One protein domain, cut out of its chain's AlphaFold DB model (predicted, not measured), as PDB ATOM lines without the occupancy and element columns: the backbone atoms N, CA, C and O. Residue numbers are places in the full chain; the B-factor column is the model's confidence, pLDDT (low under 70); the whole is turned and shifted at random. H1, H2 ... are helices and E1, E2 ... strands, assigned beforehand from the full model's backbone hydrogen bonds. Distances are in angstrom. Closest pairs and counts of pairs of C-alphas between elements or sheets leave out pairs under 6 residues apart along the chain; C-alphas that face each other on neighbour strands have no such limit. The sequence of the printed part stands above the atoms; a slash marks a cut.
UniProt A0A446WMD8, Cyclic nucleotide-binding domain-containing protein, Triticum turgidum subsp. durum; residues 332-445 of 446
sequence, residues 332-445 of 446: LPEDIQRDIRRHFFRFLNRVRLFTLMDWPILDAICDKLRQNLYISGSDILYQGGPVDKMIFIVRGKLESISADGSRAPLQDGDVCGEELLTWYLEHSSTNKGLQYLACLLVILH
ATOM      1  N   LEU A 332     184.200 143.430 182.957       91.69
ATOM      2  CA  LEU A 332     185.341 142.719 182.377       91.69
ATOM      3  C   LEU A 332     186.674 143.411 182.725       91.69
ATOM      4  O   LEU A 332     186.700 144.627 182.905       91.69
ATOM      5  N   PRO A 333     187.800 142.677 182.764       93.94
ATOM      6  CA  PRO A 333     189.143 143.260 182.814       93.94
ATOM      7  C   PRO A 333     189.428 144.249 181.667       93.94
ATOM      8  O   PRO A 333     188.915 144.090 180.556       93.94
ATOM      9  N   GLU A 334     190.261 145.265 181.921       90.19
ATOM     10  CA  GLU A 334     190.537 146.362 180.973       90.19
ATOM     11  C   GLU A 334     191.153 145.896 179.645       90.19
ATOM     12  O   GLU A 334     190.841 146.442 178.585       90.19
ATOM     13  N   ASP A 335     192.007 144.875 179.677       89.69
ATOM     14  CA  ASP A 335     192.624 144.291 178.486       89.69
ATOM     15  C   ASP A 335     191.575 143.657 177.562       89.69
ATOM     16  O   ASP A 335     191.576 143.924 176.358       89.69
ATOM     17  N   ILE A 336     190.622 142.912 178.133       91.88
ATOM     18  CA  ILE A 336     189.498 142.319 177.399       91.88
ATOM     19  C   ILE A 336     188.561 143.409 176.872       91.88
ATOM     20  O   ILE A 336     188.142 143.351 175.714       91.88
ATOM     21  N   GLN A 337     188.245 144.423 177.685       90.50
ATOM     22  CA  GLN A 337     187.430 145.558 177.240       90.50
ATOM     23  C   GLN A 337     188.043 146.231 176.008       90.50
ATOM     24  O   GLN A 337     187.340 146.467 175.022       90.50
ATOM     25  N   ARG A 338     189.354 146.502 176.042       87.88
ATOM     26  CA  ARG A 338     190.085 147.113 174.929       87.88
ATOM     27  C   ARG A 338     190.006 146.258 173.668       87.88
ATOM     28  O   ARG A 338     189.712 146.781 172.594       87.88
ATOM     29  N   ASP A 339     190.220 144.952 173.785       89.88
ATOM     30  CA  ASP A 339     190.181 144.046 172.635       89.88
ATOM     31  C   ASP A 339     188.771 143.931 172.027       89.88
ATOM     32  O   ASP A 339     188.628 143.934 170.798       89.88
ATOM     33  N   ILE A 340     187.715 143.928 172.852       89.38
ATOM     34  CA  ILE A 340     186.322 143.979 172.377       89.38
ATOM     35  C   ILE A 340     186.039 145.306 171.660       89.38
ATOM     36  O   ILE A 340     185.519 145.296 170.542       89.38
ATOM     37  N   ARG A 341     186.420 146.448 172.248       86.56
ATOM     38  CA  ARG A 341     186.227 147.772 171.628       86.56
ATOM     39  C   ARG A 341     186.946 147.869 170.280       86.56
ATOM     40  O   ARG A 341     186.341 148.286 169.296       86.56
ATOM     41  N   ARG A 342     188.191 147.392 170.182       85.94
ATOM     42  CA  ARG A 342     188.933 147.305 168.908       85.94
ATOM     43  C   ARG A 342     188.210 146.459 167.863       85.94
ATOM     44  O   ARG A 342     188.255 146.774 166.672       85.94
ATOM     45  N   HIS A 343     187.566 145.372 168.284       86.62
ATOM     46  CA  HIS A 343     186.766 144.550 167.385       86.62
ATOM     47  C   HIS A 343     185.529 145.306 166.880       86.62
ATOM     48  O   HIS A 343     185.300 145.342 165.670       86.62
ATOM     49  N   PHE A 344     184.778 145.947 167.780       81.81
ATOM     50  CA  PHE A 344     183.568 146.707 167.443       81.81
ATOM     51  C   PHE A 344     183.868 147.889 166.518       81.81
ATOM     52  O   PHE A 344     183.184 148.093 165.515       81.81
ATOM     53  N   PHE A 345     184.941 148.630 166.795       78.44
ATOM     54  CA  PHE A 345     185.281 149.857 166.080       78.44
ATOM     55  C   PHE A 345     186.310 149.661 164.958       78.44
ATOM     56  O   PHE A 345     186.911 150.621 164.481       78.44
ATOM     57  N   ARG A 346     186.488 148.431 164.454       80.75
ATOM     58  CA  ARG A 346     187.438 148.133 163.363       80.75
ATOM     59  C   ARG A 346     187.192 148.965 162.096       80.75
ATOM     60  O   ARG A 346     188.120 149.195 161.322       80.75
ATOM     61  N   PHE A 347     185.958 149.413 161.864       76.31
ATOM     62  CA  PHE A 347     185.626 150.261 160.716       76.31
ATOM     63  C   PHE A 347     186.303 151.643 160.781       76.31
ATOM     64  O   PHE A 347     186.482 152.245 159.724       76.31
ATOM     65  N   LEU A 348     186.732 152.125 161.958       75.44
ATOM     66  CA  LEU A 348     187.462 153.395 162.086       75.44
ATOM     67  C   LEU A 348     188.741 153.399 161.247       75.44
ATOM     68  O   LEU A 348     189.093 154.430 160.686       75.44
ATOM     69  N   ASN A 349     189.367 152.236 161.042       72.00
ATOM     70  CA  ASN A 349     190.532 152.093 160.162       72.00
ATOM     71  C   ASN A 349     190.223 152.381 158.682       72.00
ATOM     72  O   ASN A 349     191.136 152.421 157.864       72.00
ATOM     73  N   ARG A 350     188.950 152.539 158.299       71.00
ATOM     74  CA  ARG A 350     188.551 152.966 156.949       71.00
ATOM     75  C   ARG A 350     188.414 154.484 156.834       71.00
ATOM     76  O   ARG A 350     188.420 155.004 155.722       71.00
ATOM     77  N   VAL A 351     188.303 155.195 157.955       69.94
ATOM     78  CA  VAL A 351     188.201 156.654 157.983       69.94
ATOM     79  C   VAL A 351     189.610 157.232 157.899       69.94
ATOM     80  O   VAL A 351     190.453 156.975 158.760       69.94
ATOM     81  N   ARG A 352     189.870 158.042 156.866       67.25
ATOM     82  CA  ARG A 352     191.210 158.587 156.568       67.25
ATOM     83  C   ARG A 352     191.857 159.277 157.775       67.25
ATOM     84  O   ARG A 352     193.051 159.106 157.991       67.25
ATOM     85  N   LEU A 353     191.069 159.985 158.581       68.56
ATOM     86  CA  LEU A 353     191.531 160.668 159.790       68.56
ATOM     87  C   LEU A 353     192.202 159.722 160.804       68.56
ATOM     88  O   LEU A 353     193.242 160.062 161.357       68.56
ATOM     89  N   PHE A 354     191.643 158.529 161.023       72.88
ATOM     90  CA  PHE A 354     192.136 157.588 162.035       72.88
ATOM     91  C   PHE A 354     193.255 156.680 161.529       72.88
ATOM     92  O   PHE A 354     194.026 156.167 162.330       72.88
ATOM     93  N   THR A 355     193.403 156.527 160.207       70.94
ATOM     94  CA  THR A 355     194.518 155.755 159.621       70.94
ATOM     95  C   THR A 355     195.896 156.352 159.905       70.94
ATOM     96  O   THR A 355     196.897 155.650 159.815       70.94
ATOM     97  N   LEU A 356     195.942 157.643 160.238       73.44
ATOM     98  CA  LEU A 356     197.164 158.391 160.525       73.44
ATOM     99  C   LEU A 356     197.509 158.420 162.024       73.44
ATOM    100  O   LEU A 356     198.511 159.027 162.392       73.44
ATOM    101  N   MET A 357     196.682 157.819 162.888       78.31
ATOM    102  CA  MET A 357     196.857 157.852 164.341       78.31
ATOM    103  C   MET A 357     197.516 156.576 164.869       78.31
ATOM    104  O   MET A 357     197.229 155.473 164.404       78.31
ATOM    105  N   ASP A 358     198.354 156.725 165.896       83.75
ATOM    106  CA  ASP A 358     198.955 155.589 166.593       83.75
ATOM    107  C   ASP A 358     197.914 154.806 167.407       83.75
ATOM    108  O   ASP A 358     196.953 155.363 167.947       83.75
ATOM    109  N   TRP A 359     198.154 153.502 167.571       82.00
ATOM    110  CA  TRP A 359     197.265 152.588 168.299       82.00
ATOM    111  C   TRP A 359     196.832 153.065 169.697       82.00
ATOM    112  O   TRP A 359     195.645 152.945 169.990       82.00
ATOM    113  N   PRO A 360     197.700 153.644 170.553       82.81
ATOM    114  CA  PRO A 360     197.276 154.129 171.870       82.81
ATOM    115  C   PRO A 360     196.249 155.269 171.802       82.81
ATOM    116  O   PRO A 360     195.383 155.376 172.666       82.81
ATOM    117  N   ILE A 361     196.327 156.118 170.771       80.38
ATOM    118  CA  ILE A 361     195.375 157.216 170.554       80.38
ATOM    119  C   ILE A 361     194.053 156.646 170.041       80.38
ATOM    120  O   ILE A 361     192.989 157.033 170.522       80.38
ATOM    121  N   LEU A 362     194.117 155.688 169.111       80.00
ATOM    122  CA  LEU A 362     192.936 154.989 168.610       80.00
ATOM    123  C   LEU A 362     192.197 154.255 169.740       80.00
ATOM    124  O   LEU A 362     190.972 154.318 169.802       80.00
ATOM    125  N   ASP A 363     192.929 153.608 170.650       82.81
ATOM    126  CA  ASP A 363     192.364 152.947 171.832       82.81
ATOM    127  C   ASP A 363     191.666 153.953 172.752       82.81
ATOM    128  O   ASP A 363     190.517 153.742 173.135       82.81
ATOM    129  N   ALA A 364     192.306 155.093 173.029       81.31
ATOM    130  CA  ALA A 364     191.709 156.160 173.828       81.31
ATOM    131  C   ALA A 364     190.434 156.736 173.182       81.31
ATOM    132  O   ALA A 364     189.492 157.093 173.887       81.31
ATOM    133  N   ILE A 365     190.374 156.800 171.847       78.62
ATOM    134  CA  ILE A 365     189.163 157.184 171.105       78.62
ATOM    135  C   ILE A 365     188.093 156.090 171.220       78.62
ATOM    136  O   ILE A 365     186.936 156.398 171.508       78.62
ATOM    137  N   CYS A 366     188.469 154.821 171.043       80.69
ATOM    138  CA  CYS A 366     187.576 153.671 171.197       80.69
ATOM    139  C   CYS A 366     186.946 153.607 172.592       80.69
ATOM    140  O   CYS A 366     185.769 153.277 172.713       80.69
ATOM    141  N   ASP A 367     187.684 153.996 173.631       79.69
ATOM    142  CA  ASP A 367     187.189 154.068 175.008       79.69
ATOM    143  C   ASP A 367     186.143 155.168 175.231       79.69
ATOM    144  O   ASP A 367     185.384 155.120 176.200       79.69
ATOM    145  N   LYS A 368     186.093 156.177 174.353       79.06
ATOM    146  CA  LYS A 368     185.111 157.271 174.406       79.06
ATOM    147  C   LYS A 368     183.946 157.087 173.442       79.06
ATOM    148  O   LYS A 368     182.966 157.824 173.556       79.06
ATOM    149  N   LEU A 369     184.026 156.124 172.525       78.75
ATOM    150  CA  LEU A 369     182.957 155.841 171.578       78.75
ATOM    151  C   LEU A 369     181.768 155.176 172.270       78.75
ATOM    152  O   LEU A 369     181.898 154.147 172.929       78.75
ATOM    153  N   ARG A 370     180.583 155.758 172.072       79.19
ATOM    154  CA  ARG A 370     179.315 155.222 172.585       79.19
ATOM    155  C   ARG A 370     178.373 154.860 171.455       79.19
ATOM    156  O   ARG A 370     178.063 155.711 170.626       79.19
ATOM    157  N   GLN A 371     177.884 153.627 171.462       78.44
ATOM    158  CA  GLN A 371     176.877 153.153 170.521       78.44
ATOM    159  C   GLN A 371     175.489 153.661 170.908       78.44
ATOM    160  O   GLN A 371     175.021 153.420 172.016       78.44
ATOM    161  N   ASN A 372     174.820 154.345 169.980       80.31
ATOM    162  CA  ASN A 372     173.449 154.807 170.138       80.31
ATOM    163  C   ASN A 372     172.577 154.380 168.959       80.31
ATOM    164  O   ASN A 372     172.989 154.422 167.797       80.31
ATOM    165  N   LEU A 373     171.347 153.996 169.291       82.75
ATOM    166  CA  LEU A 373     170.320 153.569 168.352       82.75
ATOM    167  C   LEU A 373     169.293 154.683 168.182       82.75
ATOM    168  O   LEU A 373     168.740 155.181 169.164       82.75
ATOM    169  N   TYR A 374     169.012 155.037 166.934       83.81
ATOM    170  CA  TYR A 374     168.015 156.047 166.593       83.81
ATOM    171  C   TYR A 374     166.915 155.426 165.735       83.81
ATOM    172  O   TYR A 374     167.179 154.581 164.881       83.81
ATOM    173  N   ILE A 375     165.671 155.844 165.976       85.25
ATOM    174  CA  ILE A 375     164.509 155.444 165.171       85.25
ATOM    175  C   ILE A 375     164.295 156.429 164.020       85.25
ATOM    176  O   ILE A 375     164.672 157.598 164.126       85.25
ATOM    177  N   SER A 376     163.630 155.982 162.954       83.06
ATOM    178  CA  SER A 376     163.239 156.855 161.841       83.06
ATOM    179  C   SER A 376     162.452 158.085 162.327       83.06
ATOM    180  O   SER A 376     161.609 157.986 163.225       83.06
ATOM    181  N   GLY A 377     162.764 159.254 161.760       81.69
ATOM    182  CA  GLY A 377     162.205 160.547 162.176       81.69
ATOM    183  C   GLY A 377     162.783 161.107 163.484       81.69
ATOM    184  O   GLY A 377     162.156 161.962 164.108       81.69
ATOM    185  N   SER A 378     163.933 160.605 163.945       84.25
ATOM    186  CA  SER A 378     164.671 161.213 165.059       84.25
ATOM    187  C   SER A 378     165.638 162.276 164.561       84.25
ATOM    188  O   SER A 378     166.448 162.005 163.679       84.25
ATOM    189  N   ASP A 379     165.620 163.436 165.210       85.12
ATOM    190  CA  ASP A 379     166.621 164.476 165.001       85.12
ATOM    191  C   ASP A 379     167.838 164.183 165.888       85.12
ATOM    192  O   ASP A 379     167.722 164.092 167.114       85.12
ATOM    193  N   ILE A 380     169.007 163.994 165.274       83.62
ATOM    194  CA  ILE A 380     170.258 163.716 166.003       83.62
ATOM    195  C   ILE A 380     170.951 165.019 166.412       83.62
ATOM    196  O   ILE A 380     171.454 165.146 167.534       83.62
ATOM    197  N   LEU A 381     170.943 165.985 165.495       82.62
ATOM    198  CA  LEU A 381     171.400 167.358 165.660       82.62
ATOM    199  C   LEU A 381     170.279 168.278 165.167       82.62
ATOM    200  O   LEU A 381     169.565 167.927 164.229       82.62
ATOM    201  N   TYR A 382     170.121 169.440 165.794       83.06
ATOM    202  CA  TYR A 382     169.117 170.431 165.413       83.06
ATOM    203  C   TYR A 382     169.780 171.780 165.136       83.06
ATOM    204  O   TYR A 382     170.804 172.126 165.728       83.06
ATOM    205  N   GLN A 383     169.188 172.552 164.225       80.31
ATOM    206  CA  GLN A 383     169.714 173.852 163.824       80.31
ATOM    207  C   GLN A 383     169.742 174.828 165.012       80.31
ATOM    208  O   GLN A 383     168.756 174.972 165.732       80.31
ATOM    209  N   GLY A 384     170.879 175.501 165.212       78.25
ATOM    210  CA  GLY A 384     171.096 176.422 166.335       78.25
ATOM    211  C   GLY A 384     171.460 175.742 167.662       78.25
ATOM    212  O   GLY A 384     171.716 176.439 168.641       78.25
ATOM    213  N   GLY A 385     171.506 174.406 167.705       79.31
ATOM    214  CA  GLY A 385     172.036 173.659 168.842       79.31
ATOM    215  C   GLY A 385     173.569 173.668 168.888       79.31
ATOM    216  O   GLY A 385     174.214 173.838 167.851       79.31
ATOM    217  N   PRO A 386     174.175 173.467 170.072       79.62
ATOM    218  CA  PRO A 386     175.616 173.272 170.170       79.62
ATOM    219  C   PRO A 386     176.013 171.953 169.492       79.62
ATOM    220  O   PRO A 386     175.365 170.924 169.692       79.62
ATOM    221  N   VAL A 387     177.095 171.976 168.715       76.00
ATOM    222  CA  VAL A 387     177.740 170.752 168.232       76.00
ATOM    223  C   VAL A 387     178.744 170.347 169.305       76.00
ATOM    224  O   VAL A 387     179.771 170.994 169.462       76.00
ATOM    225  N   ASP A 388     178.420 169.329 170.096       76.62
ATOM    226  CA  ASP A 388     179.228 168.851 171.230       76.62
ATOM    227  C   ASP A 388     179.770 167.428 171.029       76.62
ATOM    228  O   ASP A 388     180.486 166.888 171.877       76.62
ATOM    229  N   LYS A 389     179.429 166.813 169.894       79.25
ATOM    230  CA  LYS A 389     179.751 165.427 169.578       79.25
ATOM    231  C   LYS A 389     180.010 165.212 168.097       79.25
ATOM    232  O   LYS A 389     179.334 165.791 167.247       79.25
ATOM    233  N   MET A 390     180.949 164.319 167.815       79.44
ATOM    234  CA  MET A 390     181.223 163.807 166.473       79.44
ATOM    235  C   MET A 390     180.436 162.514 166.270       79.44
ATOM    236  O   MET A 390     180.398 161.680 167.172       79.44
ATOM    237  N   ILE A 391     179.790 162.348 165.119       81.44
ATOM    238  CA  ILE A 391     178.895 161.223 164.836       81.44
ATOM    239  C   ILE A 391     179.464 160.373 163.706       81.44
ATOM    240  O   ILE A 391     179.673 160.875 162.606       81.44
ATOM    241  N   PHE A 392     179.647 159.080 163.966       80.31
ATOM    242  CA  PHE A 392     180.024 158.087 162.956       80.31
ATOM    243  C   PHE A 392     178.810 157.255 162.567       80.31
ATOM    244  O   PHE A 392     178.217 156.598 163.426       80.31
ATOM    245  N   ILE A 393     178.452 157.262 161.284       81.56
ATOM    246  CA  ILE A 393     177.304 156.516 160.771       81.56
ATOM    247  C   ILE A 393     177.783 155.117 160.405       81.56
ATOM    248  O   ILE A 393     178.453 154.915 159.398       81.56
ATOM    249  N   VAL A 394     177.468 154.128 161.236       78.56
ATOM    250  CA  VAL A 394     177.891 152.740 160.978       78.56
ATOM    251  C   VAL A 394     176.904 152.017 160.080       78.56
ATOM    252  O   VAL A 394     177.297 151.173 159.277       78.56
ATOM    253  N   ARG A 395     175.618 152.324 160.246       78.00
ATOM    254  CA  ARG A 395     174.527 151.727 159.486       78.00
ATOM    255  C   ARG A 395     173.352 152.696 159.439       78.00
ATOM    256  O   ARG A 395     173.085 153.352 160.444       78.00
ATOM    257  N   GLY A 396     172.654 152.740 158.310       80.19
ATOM    258  CA  GLY A 396     171.416 153.485 158.099       80.19
ATOM    259  C   GLY A 396     171.583 154.742 157.245       80.19
ATOM    260  O   GLY A 396     172.656 155.055 156.744       80.19
ATOM    261  N   LYS A 397     170.472 155.450 157.028       82.81
ATOM    262  CA  LYS A 397     170.434 156.650 156.184       82.81
ATOM    263  C   LYS A 397     170.038 157.854 157.014       82.81
ATOM    264  O   LYS A 397     169.064 157.796 157.764       82.81
ATOM    265  N   LEU A 398     170.790 158.926 156.845       85.56
ATOM    266  CA  LEU A 398     170.552 160.223 157.456       85.56
ATOM    267  C   LEU A 398     170.317 161.251 156.357       85.56
ATOM    268  O   LEU A 398     170.814 161.117 155.243       85.56
ATOM    269  N   GLU A 399     169.554 162.284 156.673       86.44
ATOM    270  CA  GLU A 399     169.442 163.468 155.829       86.44
ATOM    271  C   GLU A 399     169.947 164.650 156.644       86.44
ATOM    272  O   GLU A 399     169.443 164.925 157.733       86.44
ATOM    273  N   SER A 400     170.965 165.334 156.129       86.44
ATOM    274  CA  SER A 400     171.353 166.641 156.645       86.44
ATOM    275  C   SER A 400     170.491 167.704 155.975       86.44
ATOM    276  O   SER A 400     170.267 167.656 154.763       86.44
ATOM    277  N   ILE A 401     169.973 168.637 156.773       85.56
ATOM    278  CA  ILE A 401     169.145 169.746 156.304       85.56
ATOM    279  C   ILE A 401     169.871 171.035 156.672       85.56
ATOM    280  O   ILE A 401     170.024 171.359 157.851       85.56
ATOM    281  N   SER A 402     170.337 171.747 155.656       81.38
ATOM    282  CA  SER A 402     171.032 173.022 155.810       81.38
ATOM    283  C   SER A 402     170.056 174.167 156.086       81.38
ATOM    284  O   SER A 402     168.849 174.060 155.857       81.38
ATOM    285  N   ALA A 403     170.585 175.305 156.542       79.38
ATOM    286  CA  ALA A 403     169.797 176.503 156.848       79.38
ATOM    287  C   ALA A 403     169.029 177.071 155.638       79.38
ATOM    288  O   ALA A 403     168.014 177.740 155.812       79.38
ATOM    289  N   ASP A 404     169.511 176.801 154.425       82.19
ATOM    290  CA  ASP A 404     168.884 177.164 153.153       82.19
ATOM    291  C   ASP A 404     167.815 176.152 152.689       82.19
ATOM    292  O   ASP A 404     167.205 176.327 151.633       82.19
ATOM    293  N   GLY A 405     167.566 175.095 153.469       80.50
ATOM    294  CA  GLY A 405     166.633 174.020 153.146       80.50
ATOM    295  C   GLY A 405     167.190 172.968 152.185       80.50
ATOM    296  O   GLY A 405     166.456 172.042 151.823       80.50
ATOM    297  N   SER A 406     168.462 173.071 151.778       85.69
ATOM    298  CA  SER A 406     169.115 172.030 150.984       85.69
ATOM    299  C   SER A 406     169.252 170.740 151.798       85.69
ATOM    300  O   SER A 406     169.516 170.765 153.002       85.69
ATOM    301  N   ARG A 407     169.014 169.600 151.139       87.00
ATOM    302  CA  ARG A 407     169.086 168.271 151.756       87.00
ATOM    303  C   ARG A 407     170.240 167.491 151.159       87.00
ATOM    304  O   ARG A 407     170.270 167.306 149.943       87.00
ATOM    305  N   ALA A 408     171.143 167.001 151.998       86.75
ATOM    306  CA  ALA A 408     172.204 166.097 151.570       86.75
ATOM    307  C   ALA A 408     172.070 164.741 152.285       86.75
ATOM    308  O   ALA A 408     172.039 164.705 153.522       86.75
ATOM    309  N   PRO A 409     171.954 163.629 151.531       87.50
ATOM    310  CA  PRO A 409     171.868 162.299 152.111       87.50
ATOM    311  C   PRO A 409     173.232 161.871 152.658       87.50
ATOM    312  O   PRO A 409     174.254 162.052 152.004       87.50
ATOM    313  N   LEU A 410     173.211 161.259 153.833       85.19
ATOM    314  CA  LEU A 410     174.351 160.672 154.526       85.19
ATOM    315  C   LEU A 410     174.105 159.168 154.687       85.19
ATOM    316  O   LEU A 410     172.976 158.732 154.945       85.19
ATOM    317  N   GLN A 411     175.147 158.370 154.504       83.38
ATOM    318  CA  GLN A 411     175.089 156.911 154.458       83.38
ATOM    319  C   GLN A 411     176.154 156.272 155.359       83.38
ATOM    320  O   GLN A 411     176.959 156.944 155.999       83.38
ATOM    321  N   ASP A 412     176.141 154.943 155.412       80.81
ATOM    322  CA  ASP A 412     177.127 154.122 156.110       80.81
ATOM    323  C   ASP A 412     178.570 154.539 155.751       80.81
ATOM    324  O   ASP A 412     178.982 154.488 154.591       80.81
ATOM    325  N   GLY A 413     179.356 154.895 156.765       75.88
ATOM    326  CA  GLY A 413     180.741 155.353 156.648       75.88
ATOM    327  C   GLY A 413     180.914 156.873 156.692       75.88
ATOM    328  O   GLY A 413     182.034 157.323 156.941       75.88
ATOM    329  N   ASP A 414     179.840 157.643 156.511       79.56
ATOM    330  CA  ASP A 414     179.887 159.101 156.605       79.56
ATOM    331  C   ASP A 414     180.006 159.566 158.066       79.56
ATOM    332  O   ASP A 414     179.646 158.866 159.025       79.56
ATOM    333  N   VAL A 415     180.539 160.775 158.233       79.44
ATOM    334  CA  VAL A 415     180.852 161.377 159.530       79.44
ATOM    335  C   VAL A 415     180.230 162.765 159.608       79.44
ATOM    336  O   VAL A 415     180.267 163.519 158.641       79.44
ATOM    337  N   CYS A 416     179.656 163.115 160.759       80.12
ATOM    338  CA  CYS A 416     179.115 164.451 161.018       80.12
ATOM    339  C   CYS A 416     179.812 165.101 162.214       80.12
ATOM    340  O   CYS A 416     180.147 164.418 163.187       80.12
ATOM    341  N   GLY A 417     179.970 166.426 162.175       77.25
ATOM    342  CA  GLY A 417     180.633 167.172 163.242       77.25
ATOM    343  C   GLY A 417     182.151 166.993 163.233       77.25
ATOM    344  O   GLY A 417     182.776 167.078 164.285       77.25
ATOM    345  N   GLU A 418     182.756 166.713 162.076       74.88
ATOM    346  CA  GLU A 418     184.217 166.678 161.931       74.88
ATOM    347  C   GLU A 418     184.854 168.065 162.120       74.88
ATOM    348  O   GLU A 418     186.007 168.173 162.536       74.88
ATOM    349  N   GLU A 419     184.076 169.133 161.927       72.94
ATOM    350  CA  GLU A 419     184.484 170.521 162.139       72.94
ATOM    351  C   GLU A 419     184.853 170.800 163.600       72.94
ATOM    352  O   GLU A 419     185.690 171.662 163.864       72.94
ATOM    353  N   LEU A 420     184.293 170.044 164.555       72.69
ATOM    354  CA  LEU A 420     184.694 170.098 165.966       72.69
ATOM    355  C   LEU A 420     186.159 169.725 166.157       72.69
ATOM    356  O   LEU A 420     186.843 170.319 166.989       72.69
ATOM    357  N   LEU A 421     186.631 168.728 165.410       69.56
ATOM    358  CA  LEU A 421     188.007 168.269 165.501       69.56
ATOM    359  C   LEU A 421     188.948 169.342 164.949       69.56
ATOM    360  O   LEU A 421     189.934 169.679 165.597       69.56
ATOM    361  N   THR A 422     188.603 169.928 163.800       67.19
ATOM    362  CA  THR A 422     189.345 171.046 163.200       67.19
ATOM    363  C   THR A 422     189.371 172.254 164.134       67.19
ATOM    364  O   THR A 422     190.443 172.764 164.448       67.19
ATOM    365  N   TRP A 423     188.213 172.650 164.673       70.94
ATOM    366  CA  TRP A 423     188.101 173.753 165.625       70.94
ATOM    367  C   TRP A 423     188.945 173.512 166.882       70.94
ATOM    368  O   TRP A 423     189.654 174.414 167.332       70.94
ATOM    369  N   TYR A 424     188.916 172.293 167.431       66.94
ATOM    370  CA  TYR A 424     189.718 171.925 168.595       66.94
ATOM    371  C   TYR A 424     191.218 171.964 168.294       66.94
ATOM    372  O   TYR A 424     191.982 172.509 169.086       66.94
ATOM    373  N   LEU A 425     191.651 171.421 167.152       67.25
ATOM    374  CA  LEU A 425     193.056 171.443 166.740       67.25
ATOM    375  C   LEU A 425     193.568 172.884 166.585       67.25
ATOM    376  O   LEU A 425     194.647 173.198 167.092       67.25
ATOM    377  N   GLU A 426     192.768 173.769 165.986       66.88
ATOM    378  CA  GLU A 426     193.085 175.192 165.804       66.88
ATOM    379  C   GLU A 426     193.120 175.986 167.127       66.88
ATOM    380  O   GLU A 426     193.946 176.886 167.284       66.88
ATOM    381  N   HIS A 427     192.281 175.633 168.108       63.78
ATOM    382  CA  HIS A 427     192.147 176.350 169.391       63.78
ATOM    383  C   HIS A 427     192.794 175.622 170.589       63.78
ATOM    384  O   HIS A 427     192.641 176.034 171.744       63.78
ATOM    385  N   SER A 428     193.563 174.561 170.333       56.31
ATOM    386  CA  SER A 428     194.230 173.737 171.355       56.31
ATOM    387  C   SER A 428     195.253 174.509 172.206       56.31
ATOM    388  O   SER A 428     195.535 174.126 173.343       56.31
ATOM    389  N   SER A 429     195.776 175.632 171.701       52.50
ATOM    390  CA  SER A 429     196.728 176.494 172.419       52.50
ATOM    391  C   SER A 429     196.074 177.437 173.441       52.50
ATOM    392  O   SER A 429     196.737 177.856 174.392       52.50
ATOM    393  N   THR A 430     194.780 177.746 173.297       52.78
ATOM    394  CA  THR A 430     194.057 178.743 174.109       52.78
ATOM    395  C   THR A 430     193.064 178.137 175.103       52.78
ATOM    396  O   THR A 430     192.800 178.752 176.133       52.78
ATOM    397  N   ASN A 431     192.569 176.916 174.876       46.94
ATOM    398  CA  ASN A 431     191.552 176.288 175.726       46.94
ATOM    399  C   ASN A 431     192.070 175.043 176.465       46.94
ATOM    400  O   ASN A 431     191.774 173.909 176.103       46.94
ATOM    401  N   LYS A 432     192.770 175.248 177.589       43.94
ATOM    402  CA  LYS A 432     193.202 174.166 178.506       43.94
ATOM    403  C   LYS A 432     192.063 173.526 179.336       43.94
ATOM    404  O   LYS A 432     192.349 172.721 180.215       43.94
ATOM    405  N   GLY A 433     190.795 173.889 179.102       39.12
ATOM    406  CA  GLY A 433     189.664 173.555 179.987       39.12
ATOM    407  C   GLY A 433     188.517 172.721 179.395       39.12
ATOM    408  O   GLY A 433     187.629 172.333 180.147       39.12
ATOM    409  N   LEU A 434     188.495 172.422 178.091       39.00
ATOM    410  CA  LEU A 434     187.446 171.586 177.481       39.00
ATOM    411  C   LEU A 434     187.964 170.158 177.292       39.00
ATOM    412  O   LEU A 434     188.650 169.847 176.323       39.00
ATOM    413  N   GLN A 435     187.672 169.302 178.271       40.66
ATOM    414  CA  GLN A 435     188.293 167.983 178.417       40.66
ATOM    415  C   GLN A 435     187.483 166.814 177.823       40.66
ATOM    416  O   GLN A 435     187.821 165.661 178.074       40.66
ATOM    417  N   TYR A 436     186.438 167.055 177.026       41.78
ATOM    418  CA  TYR A 436     185.594 165.962 176.525       41.78
ATOM    419  C   TYR A 436     185.090 166.237 175.107       41.78
ATOM    420  O   TYR A 436     184.064 166.884 174.923       41.78
ATOM    421  N   LEU A 437     185.798 165.718 174.100       42.34
ATOM    422  CA  LEU A 437     185.196 165.468 172.791       42.34
ATOM    423  C   LEU A 437     184.384 164.172 172.929       42.34
ATOM    424  O   LEU A 437     184.953 163.107 173.180       42.34
ATOM    425  N   ALA A 438     183.056 164.261 172.858       45.44
ATOM    426  CA  ALA A 438     182.200 163.082 172.883       45.44
ATOM    427  C   ALA A 438     182.113 162.500 171.467       45.44
ATOM    428  O   ALA A 438     181.558 163.120 170.562       45.44
ATOM    429  N   CYS A 439     182.655 161.305 171.249       51.69
ATOM    430  CA  CYS A 439     182.480 160.595 169.986       51.69
ATOM    431  C   CYS A 439     181.268 159.665 170.106       51.69
ATOM    432  O   CYS A 439     181.234 158.754 170.934       51.69
ATOM    433  N   LEU A 440     180.253 159.903 169.284       53.03
ATOM    434  CA  LEU A 440     179.035 159.113 169.232       53.03
ATOM    435  C   LEU A 440     179.064 158.204 168.007       53.03
ATOM    436  O   LEU A 440     179.259 158.641 166.875       53.03
ATOM    437  N   LEU A 441     178.807 156.928 168.225       52.31
ATOM    438  CA  LEU A 441     178.578 155.970 167.164       52.31
ATOM    439  C   LEU A 441     177.071 155.852 166.946       52.31
ATOM    440  O   LEU A 441     176.337 155.473 167.859       52.31
ATOM    441  N   VAL A 442     176.602 156.177 165.746       53.41
ATOM    442  CA  VAL A 442     175.185 156.091 165.397       53.41
ATOM    443  C   VAL A 442     174.958 154.847 164.552       53.41
ATOM    444  O   VAL A 442     175.488 154.707 163.449       53.41
ATOM    445  N   ILE A 443     174.129 153.947 165.078       49.69
ATOM    446  CA  ILE A 443     173.568 152.827 164.328       49.69
ATOM    447  C   ILE A 443     172.089 153.142 164.106       49.69
ATOM    448  O   ILE A 443     171.271 153.082 165.023       49.69
ATOM    449  N   LEU A 444     171.738 153.491 162.877       42.00
ATOM    450  CA  LEU A 444     170.362 153.560 162.410       42.00
ATOM    451  C   LEU A 444     170.034 152.268 161.666       42.00
ATOM    452  O   LEU A 444     170.842 151.729 160.909       42.00
ATOM    453  N   HIS A 445     168.818 151.765 161.843       41.56
ATOM    454  CA  HIS A 445     168.286 150.787 160.905       41.56
ATOM    455  C   HIS A 445     167.007 151.321 160.277       41.56
ATOM    456  O   HIS A 445     166.171 151.905 160.964       41.56
TER     457      HIS A 445
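This is residues 332 to 445 of the 446 residues of the protein "Cyclic nucleotide-binding domain-containing protein" of Triticum turgidum subsp. durum (UniProt A0A446WMD8). A small, strongly twisted parallel sheet, E1 E5 E2, stands between a loose cluster of four helices, H1 to H4, beyond one end and a small hairpin, E3 and E4, beyond the other. H5 only grazes the sheet with its residues 419 to 421 and leads away from it, and residues 425 to 433 stick out. The printed part has 114 residues, with five named helices and five named strands in the order H1 H2 H3 H4 E1 E2 E3 E4 H5 E5, and its class is mixed, helices and strands. The whole is compact, with a radius of gyration of the C-alphas of 15.3 A and spans of 46 by 39 by 24 A.

The inner strand of the sheet is E5, residues 438 to 444. Its parallel neighbour E2, residues 389 to 395, stands at 26 degrees to it, with N 440 and O 390 2.8 A apart, within hydrogen-bond range. On the other side of E5 is edge strand E1, residues 370 to 374, parallel at 38 degrees, with N 372 and O 441 at 2.8 A. Residues 391 to 392 of E2 also pair with residues 415 to 416, antiparallel. E3, residues 398 to 401, and E4, residues 407 to 410, form an antiparallel hairpin, with N 410 and O 398 at 2.8 A. E3 and E5 are only just apart, their closest C-alphas 8.3 A from each other. H5, residues 419 to 427, comes closest to E2 at the C-alphas of Met 390 and Leu 420, 7.2 A. H4, residues 359 to 366, touches H1, residues 334 to 344, about perpendicular at 77 degrees, closest at the C-alphas of Arg 341 and Cys 366, 6.1 A. H2, residues 346 to 350, and H3, residues 352 to 355, only just touch, with 3 pairs of C-alphas within 8 A, and only at the corner, closest at Asn 349 and Thr 355, 5.4 A. In H1, H4 and H5 every O i to N i+4 pair is within hydrogen-bond range; H2 has 0 of 1 but 2 of 2 O i to N i+3 pairs, and H3 is too short for an i+4 pair.

E5 measures 18.5 A from first to last C-alpha, E2 17.8 A, H1 15.2 A, E1 12.8 A and H5 12.1 A. C-alpha 334, where H1 begins, is at (190.537, 146.362, 180.973), and C-alpha 444, where E5 ends, is at (170.362, 153.560, 162.410).

The two C-alphas farthest apart, those of Pro 333 and Asp 404, are 49.4 A from each other. The printed part has no cut, and its one long link is E1 to E2, 14 residues. The mean pLDDT of the printed part is 74.9; residues 351 to 353, 421 to 422 and 424 to 445 are under 70.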